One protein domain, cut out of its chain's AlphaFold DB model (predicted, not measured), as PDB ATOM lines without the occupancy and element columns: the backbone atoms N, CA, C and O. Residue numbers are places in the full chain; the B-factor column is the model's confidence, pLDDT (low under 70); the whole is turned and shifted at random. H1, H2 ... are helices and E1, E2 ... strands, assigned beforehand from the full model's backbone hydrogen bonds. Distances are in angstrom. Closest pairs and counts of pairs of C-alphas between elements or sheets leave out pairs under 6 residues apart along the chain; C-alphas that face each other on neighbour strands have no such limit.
ATOM      1  N   VAL A 233     -24.682  -5.235  14.058       51.56
ATOM      2  CA  VAL A 233     -25.000  -3.861  13.688       51.56
ATOM      3  C   VAL A 233     -24.293  -2.907  14.668       51.56
ATOM      4  O   VAL A 233     -23.960  -1.777  14.330       51.56
ATOM      5  N   ARG A 234     -24.012  -3.356  15.901       53.25
ATOM      6  CA  ARG A 234     -23.463  -2.501  16.959       53.25
ATOM      7  C   ARG A 234     -21.999  -2.738  17.299       53.25
ATOM      8  O   ARG A 234     -21.397  -1.793  17.796       53.25
ATOM      9  N   ASP A 235     -21.437  -3.924  17.027       60.94
ATOM     10  CA  ASP A 235     -20.011  -4.252  17.229       60.94
ATOM     11  C   ASP A 235     -19.444  -3.612  18.524       60.94
ATOM     12  O   ASP A 235     -18.403  -2.956  18.538       60.94
ATOM     13  N   LEU A 236     -20.237  -3.693  19.608       62.66
ATOM     14  CA  LEU A 236     -19.995  -2.961  20.860       62.66
ATOM     15  C   LEU A 236     -18.717  -3.461  21.528       62.66
ATOM     16  O   LEU A 236     -17.972  -2.680  22.107       62.66
ATOM     17  N   ASP A 237     -18.437  -4.752  21.363       61.41
ATOM     18  CA  ASP A 237     -17.249  -5.415  21.885       61.41
ATOM     19  C   ASP A 237     -15.944  -4.885  21.260       61.41
ATOM     20  O   ASP A 237     -14.885  -5.024  21.875       61.41
ATOM     21  N   ASN A 238     -15.990  -4.269  20.068       62.88
ATOM     22  CA  ASN A 238     -14.829  -3.611  19.457       62.88
ATOM     23  C   ASN A 238     -14.850  -2.080  19.594       62.88
ATOM     24  O   ASN A 238     -13.894  -1.427  19.153       62.88
ATOM     25  N   ILE A 239     -15.874  -1.479  20.216       68.06
ATOM     26  CA  ILE A 239     -15.840  -0.058  20.582       68.06
ATOM     27  C   ILE A 239     -14.908   0.086  21.785       68.06
ATOM     28  O   ILE A 239     -15.296  -0.058  22.938       68.06
ATOM     29  N   ARG A 240     -13.631   0.343  21.497       64.69
ATOM     30  CA  ARG A 240     -12.574   0.478  22.513       64.69
ATOM     31  C   ARG A 240     -12.583   1.830  23.225       64.69
ATOM     32  O   ARG A 240     -11.955   1.961  24.268       64.69
ATOM     33  N   SER A 241     -13.219   2.843  22.634       72.56
ATOM     34  CA  SER A 241     -13.247   4.190  23.200       72.56
ATOM     35  C   SER A 241     -14.538   4.410  23.975       72.56
ATOM     36  O   SER A 241     -15.630   4.299  23.415       72.56
ATOM     37  N   VAL A 242     -14.389   4.780  25.248       74.62
ATOM     38  CA  VAL A 242     -15.490   5.199  26.132       74.62
ATOM     39  C   VAL A 242     -16.229   6.418  25.551       74.62
ATOM     40  O   VAL A 242     -17.405   6.616  25.835       74.62
ATOM     41  N   ASP A 243     -15.570   7.177  24.668       83.44
ATOM     42  CA  ASP A 243     -16.066   8.443  24.123       83.44
ATOM     43  C   ASP A 243     -16.616   8.342  22.692       83.44
ATOM     44  O   ASP A 243     -16.781   9.357  22.012       83.44
ATOM     45  N   THR A 244     -16.896   7.135  22.198       84.12
ATOM     46  CA  THR A 244     -17.541   6.949  20.887       84.12
ATOM     47  C   THR A 244     -18.914   6.321  21.008       84.12
ATOM     48  O   THR A 244     -19.080   5.245  21.578       84.12
ATOM     49  N   ILE A 245     -19.890   6.971  20.386       83.69
ATOM     50  CA  ILE A 245     -21.257   6.497  20.241       83.69
ATOM     51  C   ILE A 245     -21.412   5.997  18.809       83.69
ATOM     52  O   ILE A 245     -21.132   6.713  17.847       83.69
ATOM     53  N   ARG A 246     -21.860   4.753  18.647       82.44
ATOM     54  CA  ARG A 246     -22.222   4.215  17.335       82.44
ATOM     55  C   ARG A 246     -23.729   4.333  17.159       82.44
ATOM     56  O   ARG A 246     -24.486   3.756  17.937       82.44
ATOM     57  N   THR A 247     -24.154   5.058  16.134       83.88
ATOM     58  CA  THR A 247     -25.561   5.192  15.761       83.88
ATOM     59  C   THR A 247     -25.850   4.374  14.511       83.88
ATOM     60  O   THR A 247     -25.004   4.195  13.628       83.88
ATOM     61  N   THR A 248     -27.068   3.848  14.443       80.19
ATOM     62  CA  THR A 248     -27.582   3.220  13.231       80.19
ATOM     63  C   THR A 248     -28.216   4.307  12.377       80.19
ATOM     64  O   THR A 248     -29.107   5.016  12.840       80.19
ATOM     65  N   THR A 249     -27.751   4.450  11.138       77.12
ATOM     66  CA  THR A 249     -28.386   5.361  10.176       77.12
ATOM     67  C   THR A 249     -29.804   4.888   9.840       77.12
ATOM     68  O   THR A 249     -30.131   3.715  10.021       77.12
ATOM     69  N   HIS A 250     -30.645   5.793   9.329       74.62
ATOM     70  CA  HIS A 250     -32.049   5.521   8.988       74.62
ATOM     71  C   HIS A 250     -32.238   4.274   8.097       74.62
ATOM     72  O   HIS A 250     -33.226   3.559   8.226       74.62
ATOM     73  N   ASP A 251     -31.254   3.960   7.254       75.56
ATOM     74  CA  ASP A 251     -31.298   2.821   6.335       75.56
ATOM     75  C   ASP A 251     -31.045   1.463   7.013       75.56
ATOM     76  O   ASP A 251     -31.019   0.442   6.330       75.56
ATOM     77  N   MET A 252     -30.767   1.432   8.324       67.19
ATOM     78  CA  MET A 252     -30.416   0.247   9.132       67.19
ATOM     79  C   MET A 252     -29.223  -0.593   8.634       67.19
ATOM     80  O   MET A 252     -28.847  -1.580   9.262       67.19
ATOM     81  N   THR A 253     -28.589  -0.186   7.535       69.44
ATOM     82  CA  THR A 253     -27.511  -0.914   6.855       69.44
ATOM     83  C   THR A 253     -26.137  -0.287   7.073       69.44
ATOM     84  O   THR A 253     -25.125  -0.962   6.883       69.44
ATOM     85  N   ARG A 254     -26.071   0.991   7.470       75.69
ATOM     86  CA  ARG A 254     -24.816   1.717   7.721       75.69
ATOM     87  C   ARG A 254     -24.744   2.229   9.154       75.69
ATOM     88  O   ARG A 254     -25.748   2.648   9.736       75.69
ATOM     89  N   PHE A 255     -23.524   2.257   9.677       75.75
ATOM     90  CA  PHE A 255     -23.205   2.794  10.995       75.75
ATOM     91  C   PHE A 255     -22.330   4.017  10.842       75.75
ATOM     92  O   PHE A 255     -21.378   4.004  10.059       75.75
ATOM     93  N   SER A 256     -22.624   5.034  11.634       84.06
ATOM     94  CA  SER A 256     -21.703   6.128  11.878       84.06
ATOM     95  C   SER A 256     -21.231   6.044  13.323       84.06
ATOM     96  O   SER A 256     -21.998   5.789  14.252       84.06
ATOM     97  N   GLN A 257     -19.919   6.158  13.501       86.69
ATOM     98  CA  GLN A 257     -19.323   6.352  14.813       86.69
ATOM     99  C   GLN A 257     -19.138   7.849  14.986       86.69
ATOM    100  O   GLN A 257     -18.454   8.472  14.179       86.69
ATOM    101  N   HIS A 258     -19.755   8.397  16.019       90.31
ATOM    102  CA  HIS A 258     -19.605   9.787  16.412       90.31
ATOM    103  C   HIS A 258     -18.855   9.832  17.736       90.31
ATOM    104  O   HIS A 258     -18.998   8.939  18.578       90.31
ATOM    105  N   SER A 259     -18.062  10.876  17.945       92.38
ATOM    106  CA  SER A 259     -17.618  11.181  19.309       92.38
ATOM    107  C   SER A 259     -18.828  11.559  20.175       92.38
ATOM    108  O   SER A 259     -19.842  12.021  19.649       92.38
ATOM    109  N   VAL A 260     -18.743  11.393  21.499       90.06
ATOM    110  CA  VAL A 260     -19.811  11.843  22.417       90.06
ATOM    111  C   VAL A 260     -20.119  13.331  22.208       90.06
ATOM    112  O   VAL A 260     -21.285  13.705  22.168       90.06
ATOM    113  N   ALA A 261     -19.092  14.162  21.995       92.56
ATOM    114  CA  ALA A 261     -19.249  15.592  21.730       92.56
ATOM    115  C   ALA A 261     -20.037  15.866  20.436       92.56
ATOM    116  O   ALA A 261     -21.001  16.630  20.439       92.56
ATOM    117  N   GLU A 262     -19.669  15.203  19.339       93.12
ATOM    118  CA  GLU A 262     -20.363  15.324  18.052       93.12
ATOM    119  C   GLU A 262     -21.808  14.818  18.139       93.12
ATOM    120  O   GLU A 262     -22.725  15.441  17.601       93.12
ATOM    121  N   TYR A 263     -22.029  13.716  18.857       93.31
ATOM    122  CA  TYR A 263     -23.359  13.164  19.075       93.31
ATOM    123  C   TYR A 263     -24.246  14.131  19.870       93.31
ATOM    124  O   TYR A 263     -25.353  14.424  19.428       93.31
ATOM    125  N   LYS A 264     -23.748  14.691  20.979       92.88
ATOM    126  CA  LYS A 264     -24.470  15.692  21.784       92.88
ATOM    127  C   LYS A 264     -24.780  16.971  21.011       92.88
ATOM    128  O   LYS A 264     -25.848  17.545  21.170       92.88
ATOM    129  N   HIS A 265     -23.882  17.392  20.123       91.31
ATOM    130  CA  HIS A 265     -24.146  18.525  19.237       91.31
ATOM    131  C   HIS A 265     -25.211  18.194  18.173       91.31
ATOM    132  O   HIS A 265     -25.945  19.072  17.723       91.31
ATOM    133  N   THR A 266     -25.283  16.938  17.728       92.88
ATOM    134  CA  THR A 266     -26.220  16.507  16.678       92.88
ATOM    135  C   THR A 266     -27.627  16.254  17.224       92.88
ATOM    136  O   THR A 266     -28.606  16.494  16.518       92.88
ATOM    137  N   TYR A 267     -27.744  15.777  18.465       93.56
ATOM    138  CA  TYR A 267     -29.009  15.367  19.072       93.56
ATOM    139  C   TYR A 267     -29.243  16.098  20.394       93.56
ATOM    140  O   TYR A 267     -28.522  15.877  21.362       93.56
ATOM    141  N   TYR A 268     -30.289  16.927  20.443       95.31
ATOM    142  CA  TYR A 268     -30.678  17.635  21.661       95.31
ATOM    143  C   TYR A 268     -31.188  16.673  22.736       95.31
ATOM    144  O   TYR A 268     -32.026  15.808  22.463       95.31
ATOM    145  N   LEU A 269     -30.735  16.875  23.973       91.81
ATOM    146  CA  LEU A 269     -31.344  16.249  25.139       91.81
ATOM    147  C   LEU A 269     -32.722  16.877  25.373       91.81
ATOM    148  O   LEU A 269     -32.841  18.098  25.433       91.81
ATOM    149  N   LEU A 270     -33.758  16.052  25.510       94.38
ATOM    150  CA  LEU A 270     -35.121  16.510  25.777       94.38
ATOM    151  C   LEU A 270     -35.555  16.114  27.193       94.38
ATOM    152  O   LEU A 270     -35.200  15.037  27.677       94.38
ATOM    153  N   ASP A 271     -36.338  16.967  27.850       92.00
ATOM    154  CA  ASP A 271     -37.020  16.645  29.103       92.00
ATOM    155  C   ASP A 271     -38.241  15.726  28.867       92.00
ATOM    156  O   ASP A 271     -38.610  15.405  27.734       92.00
ATOM    157  N   ALA A 272     -38.906  15.296  29.944       87.19
ATOM    158  CA  ALA A 272     -40.096  14.441  29.854       87.19
ATOM    159  C   ALA A 272     -41.298  15.111  29.151       87.19
ATOM    160  O   ALA A 272     -42.234  14.420  28.750       87.19
ATOM    161  N   ALA A 273     -41.286  16.438  29.011       91.19
ATOM    162  CA  ALA A 273     -42.284  17.215  28.286       91.19
ATOM    163  C   ALA A 273     -41.854  17.529  26.835       91.19
ATOM    164  O   ALA A 273     -42.625  18.133  26.091       91.19
ATOM    165  N   GLY A 274     -40.664  17.088  26.414       88.81
ATOM    166  CA  GLY A 274     -40.112  17.305  25.079       88.81
ATOM    167  C   GLY A 274     -39.371  18.634  24.893       88.81
ATOM    168  O   GLY A 274     -39.048  18.975  23.756       88.81
ATOM    169  N   HIS A 275     -39.097  19.396  25.954       93.81
ATOM    170  CA  HIS A 275     -38.303  20.624  25.863       93.81
ATOM    171  C   HIS A 275     -36.814  20.310  25.809       93.81
ATOM    172  O   HIS A 275     -36.327  19.463  26.555       93.81
ATOM    173  N   ALA A 276     -36.080  21.035  24.967       94.81
ATOM    174  CA  ALA A 276     -34.632  20.924  24.919       94.81
ATOM    175  C   ALA A 276     -34.008  21.386  26.243       94.81
ATOM    176  O   ALA A 276     -34.276  22.491  26.721       94.81
ATOM    177  N   ILE A 277     -33.171  20.528  26.817       96.62
ATOM    178  CA  ILE A 277     -32.316  20.830  27.958       96.62
ATOM    179  C   ILE A 277     -30.940  21.180  27.406       96.62
ATOM    180  O   ILE A 277     -30.386  20.437  26.596       96.62
ATOM    181  N   ASP A 278     -30.391  22.303  27.858       95.38
ATOM    182  CA  ASP A 278     -29.033  22.699  27.506       95.38
ATOM    183  C   ASP A 278     -28.030  21.847  28.296       95.38
ATOM    184  O   ASP A 278     -28.041  21.829  29.533       95.38
ATOM    185  N   GLU A 279     -27.194  21.093  27.584       92.75
ATOM    186  CA  GLU A 279     -26.138  20.278  28.181       92.75
ATOM    187  C   GLU A 279     -24.802  21.037  28.144       92.75
ATOM    188  O   GLU A 279     -24.479  21.657  27.130       92.75
ATOM    189  N   PRO A 280     -23.971  20.965  29.201       92.94
ATOM    190  CA  PRO A 280     -22.627  21.535  29.155       92.94
ATOM    191  C   PRO A 280     -21.766  20.834  28.094       92.94
ATOM    192  O   PRO A 280     -21.883  19.619  27.887       92.94
ATOM    193  N   PHE A 281     -20.862  21.585  27.461       90.75
ATOM    194  CA  PHE A 281     -19.961  21.049  26.442       90.75
ATOM    195  C   PHE A 281     -19.035  19.971  27.027       90.75
ATOM    196  O   PHE A 281     -18.570  20.057  28.165       90.75
ATOM    197  N   GLU A 282     -18.720  18.941  26.234       90.56
ATOM    198  CA  GLU A 282     -17.810  17.871  26.679       90.56
ATOM    199  C   GLU A 282     -16.386  18.374  26.953       90.56
ATOM    200  O   GLU A 282     -15.683  17.787  27.774       90.56
ATOM    201  N   GLU A 283     -15.967  19.472  26.317       89.62
ATOM    202  CA  GLU A 283     -14.681  20.124  26.586       89.62
ATOM    203  C   GLU A 283     -14.594  20.561  28.057       89.62
ATOM    204  O   GLU A 283     -13.672  20.145  28.765       89.62
ATOM    205  N   ASP A 284     -15.627  21.249  28.555       90.06
ATOM    206  CA  ASP A 284     -15.724  21.690  29.951       90.06
ATOM    207  C   ASP A 284     -15.754  20.498  30.921       90.06
ATOM    208  O   ASP A 284     -15.105  20.492  31.974       90.06
ATOM    209  N   LEU A 285     -16.483  19.436  30.561       89.31
ATOM    210  CA  LEU A 285     -16.547  18.215  31.366       89.31
ATOM    211  C   LEU A 285     -15.195  17.493  31.421       89.31
ATOM    212  O   LEU A 285     -14.851  16.920  32.462       89.31
ATOM    213  N   SER A 286     -14.419  17.516  30.336       85.06
ATOM    214  CA  SER A 286     -13.099  16.886  30.272       85.06
ATOM    215  C   SER A 286     -12.099  17.558  31.219       85.06
ATOM    216  O   SER A 286     -11.353  16.864  31.921       85.06
ATOM    217  N   ASP A 287     -12.159  18.885  31.346       88.44
ATOM    218  CA  ASP A 287     -11.332  19.648  32.280       88.44
ATOM    219  C   ASP A 287     -11.717  19.367  33.734       88.44
ATOM    220  O   ASP A 287     -10.847  19.145  34.583       88.44
ATOM    221  N   ILE A 288     -13.016  19.259  34.027       86.69
ATOM    222  CA  ILE A 288     -13.502  18.856  35.356       86.69
ATOM    223  C   ILE A 288     -13.020  17.443  35.711       86.69
ATOM    224  O   ILE A 288     -12.597  17.205  36.848       86.69
ATOM    225  N   ARG A 289     -13.044  16.497  34.760       85.94
ATOM    226  CA  ARG A 289     -12.523  15.133  34.975       85.94
ATOM    227  C   ARG A 289     -11.026  15.165  35.285       85.94
ATOM    228  O   ARG A 289     -10.618  14.567  36.277       85.94
ATOM    229  N   ARG A 290     -10.230  15.924  34.522       86.12
ATOM    230  CA  ARG A 290      -8.786  16.104  34.776       86.12
ATOM    231  C   ARG A 290      -8.510  16.697  36.152       86.12
ATOM    232  O   ARG A 290      -7.649  16.195  36.871       86.12
ATOM    233  N   MET A 291      -9.263  17.722  36.552       87.44
ATOM    234  CA  MET A 291      -9.140  18.316  37.885       87.44
ATOM    235  C   MET A 291      -9.445  17.301  38.994       87.44
ATOM    236  O   MET A 291      -8.715  17.248  39.984       87.44
ATOM    237  N   ARG A 292     -10.471  16.457  38.820       84.62
ATOM    238  CA  ARG A 292     -10.794  15.387  39.778       84.62
ATOM    239  C   ARG A 292      -9.695  14.331  39.865       84.62
ATOM    240  O   ARG A 292      -9.346  13.956  40.980       84.62
ATOM    241  N   THR A 293      -9.134  13.895  38.737       84.38
ATOM    242  CA  THR A 293      -8.027  12.924  38.719       84.38
ATOM    243  C   THR A 293      -6.778  13.492  39.394       84.38
ATOM    244  O   THR A 293      -6.210  12.861  40.281       84.38
ATOM    245  N   ASN A 294      -6.408  14.734  39.080       87.88
ATOM    246  CA  ASN A 294      -5.271  15.394  39.727       87.88
ATOM    247  C   ASN A 294      -5.484  15.540  41.244       87.88
ATOM    248  O   ASN A 294      -4.560  15.333  42.031       87.88
ATOM    249  N   ALA A 295      -6.706  15.867  41.674       85.25
ATOM    250  CA  ALA A 295      -7.046  15.958  43.091       85.25
ATOM    251  C   ALA A 295      -7.011  14.589  43.795       85.25
ATOM    252  O   ALA A 295      -6.533  14.504  44.930       85.25
ATOM    253  N   SER A 296      -7.475  13.515  43.142       82.31
ATOM    254  CA  SER A 296      -7.390  12.162  43.704       82.31
ATOM    255  C   SER A 296      -5.949  11.686  43.831       82.31
ATOM    256  O   SER A 296      -5.601  11.113  44.863       82.31
ATOM    257  N   ASP A 297      -5.101  11.983  42.847       84.56
ATOM    258  CA  ASP A 297      -3.689  11.592  42.856       84.56
ATOM    259  C   ASP A 297      -2.912  12.337  43.950       84.56
ATOM    260  O   ASP A 297      -2.139  11.727  44.693       84.56
ATOM    261  N   LEU A 298      -3.189  13.633  44.138       85.81
ATOM    262  CA  LEU A 298      -2.659  14.412  45.263       85.81
ATOM    263  C   LEU A 298      -3.116  13.843  46.612       85.81
ATOM    264  O   LEU A 298      -2.307  13.699  47.531       85.81
ATOM    265  N   GLY A 299      -4.394  13.475  46.736       81.69
ATOM    266  CA  GLY A 299      -4.933  12.851  47.944       81.69
ATOM    267  C   GLY A 299      -4.305  11.486  48.245       81.69
ATOM    268  O   GLY A 299      -4.010  11.183  49.405       81.69
ATOM    269  N   LEU A 300      -4.054  10.675  47.214       79.56
ATOM    270  CA  LEU A 300      -3.395   9.377  47.345       79.56
ATOM    271  C   LEU A 300      -1.928   9.542  47.764       79.56
ATOM    272  O   LEU A 300      -1.473   8.865  48.687       79.56
ATOM    273  N   GLY A 301      -1.217  10.495  47.154       80.69
ATOM    274  CA  GLY A 301       0.151  10.854  47.532       80.69
ATOM    275  C   GLY A 301       0.245  11.315  48.986       80.69
ATOM    276  O   GLY A 301       1.118  10.862  49.725       80.69
TER     277      GLY A 301
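AT A GLANCE: This is residues 233 to 301 of the 315 residues of the protein "Ccdc65 protein" of Symbiodinium sp. CCMP2592 (UniProt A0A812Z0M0). A small two-stranded hairpin, E1 and E2, runs straight into a short helix, H1, and from this small body a long helix, H2, sticks out as an arm with residues 284 to 301 standing free. Between the two helices the chain makes a long loop, residues 267 to 281, which reaches away from the hairpin and folds back to the start of H2. The printed part has 69 residues, with two named strands and two named helices in the order E1, E2, H1, H2; the sheet, E1 - E2, is antiparallel and the class is mixed, helices and strands. The whole is only just loose, close to extended, with a radius of gyration of the C-alphas of 16.3 A, and its outline, 52 by 35 by 18 A, is only just flat.

HOW THE PARTS SIT: E1, residues 244 to 248, and E2, residues 255 to 259, form a hairpin of antiparallel neighbours, with 151 degrees between their directions. C-alphas 246 and 257 face each other at 4.4 A, and N 245 and O 258 are within hydrogen-bond range at 2.8 A, as are N 247 and O 256 at 3.0 A. The closest C-alphas of E1 and H1, residues 260 to 266, are those of Thr 244 and Val 260, 5.6 A apart. H1 and H2, residues 282 to 301, are close but not clearly touching, with the C-alphas of Ala 261 and Glu 282 closest at 5.6 A. Their lines stand at a shallow tilt of 21 degrees, opposite ways. H2 is apart from E1 and from E2. In H1 and H2 every O i to N i+4 pair is within hydrogen-bond range.

IN THESE COORDINATES: E1 begins at C-alpha 244 (-17.541, 6.949, 20.887) and is 13.2 A long; E2 is 13.1 A. H1 is 9.8 A long. H2 measures 28.4 A from C-alpha 282 (-17.810, 17.871, 26.679) to C-alpha 301 (0.151, 10.854, 47.532).

THE WHOLE: The C-alphas farthest apart, those of Asp 251 and Gly 301, are 52.4 A apart. The printed part has no cut. The link from H1 to H2 is long, 15 residues, and in it residues 269 to 270 pair antiparallel with 276 to 277. The pLDDT is under 70 at residues 233 to 240 and 252 to 253.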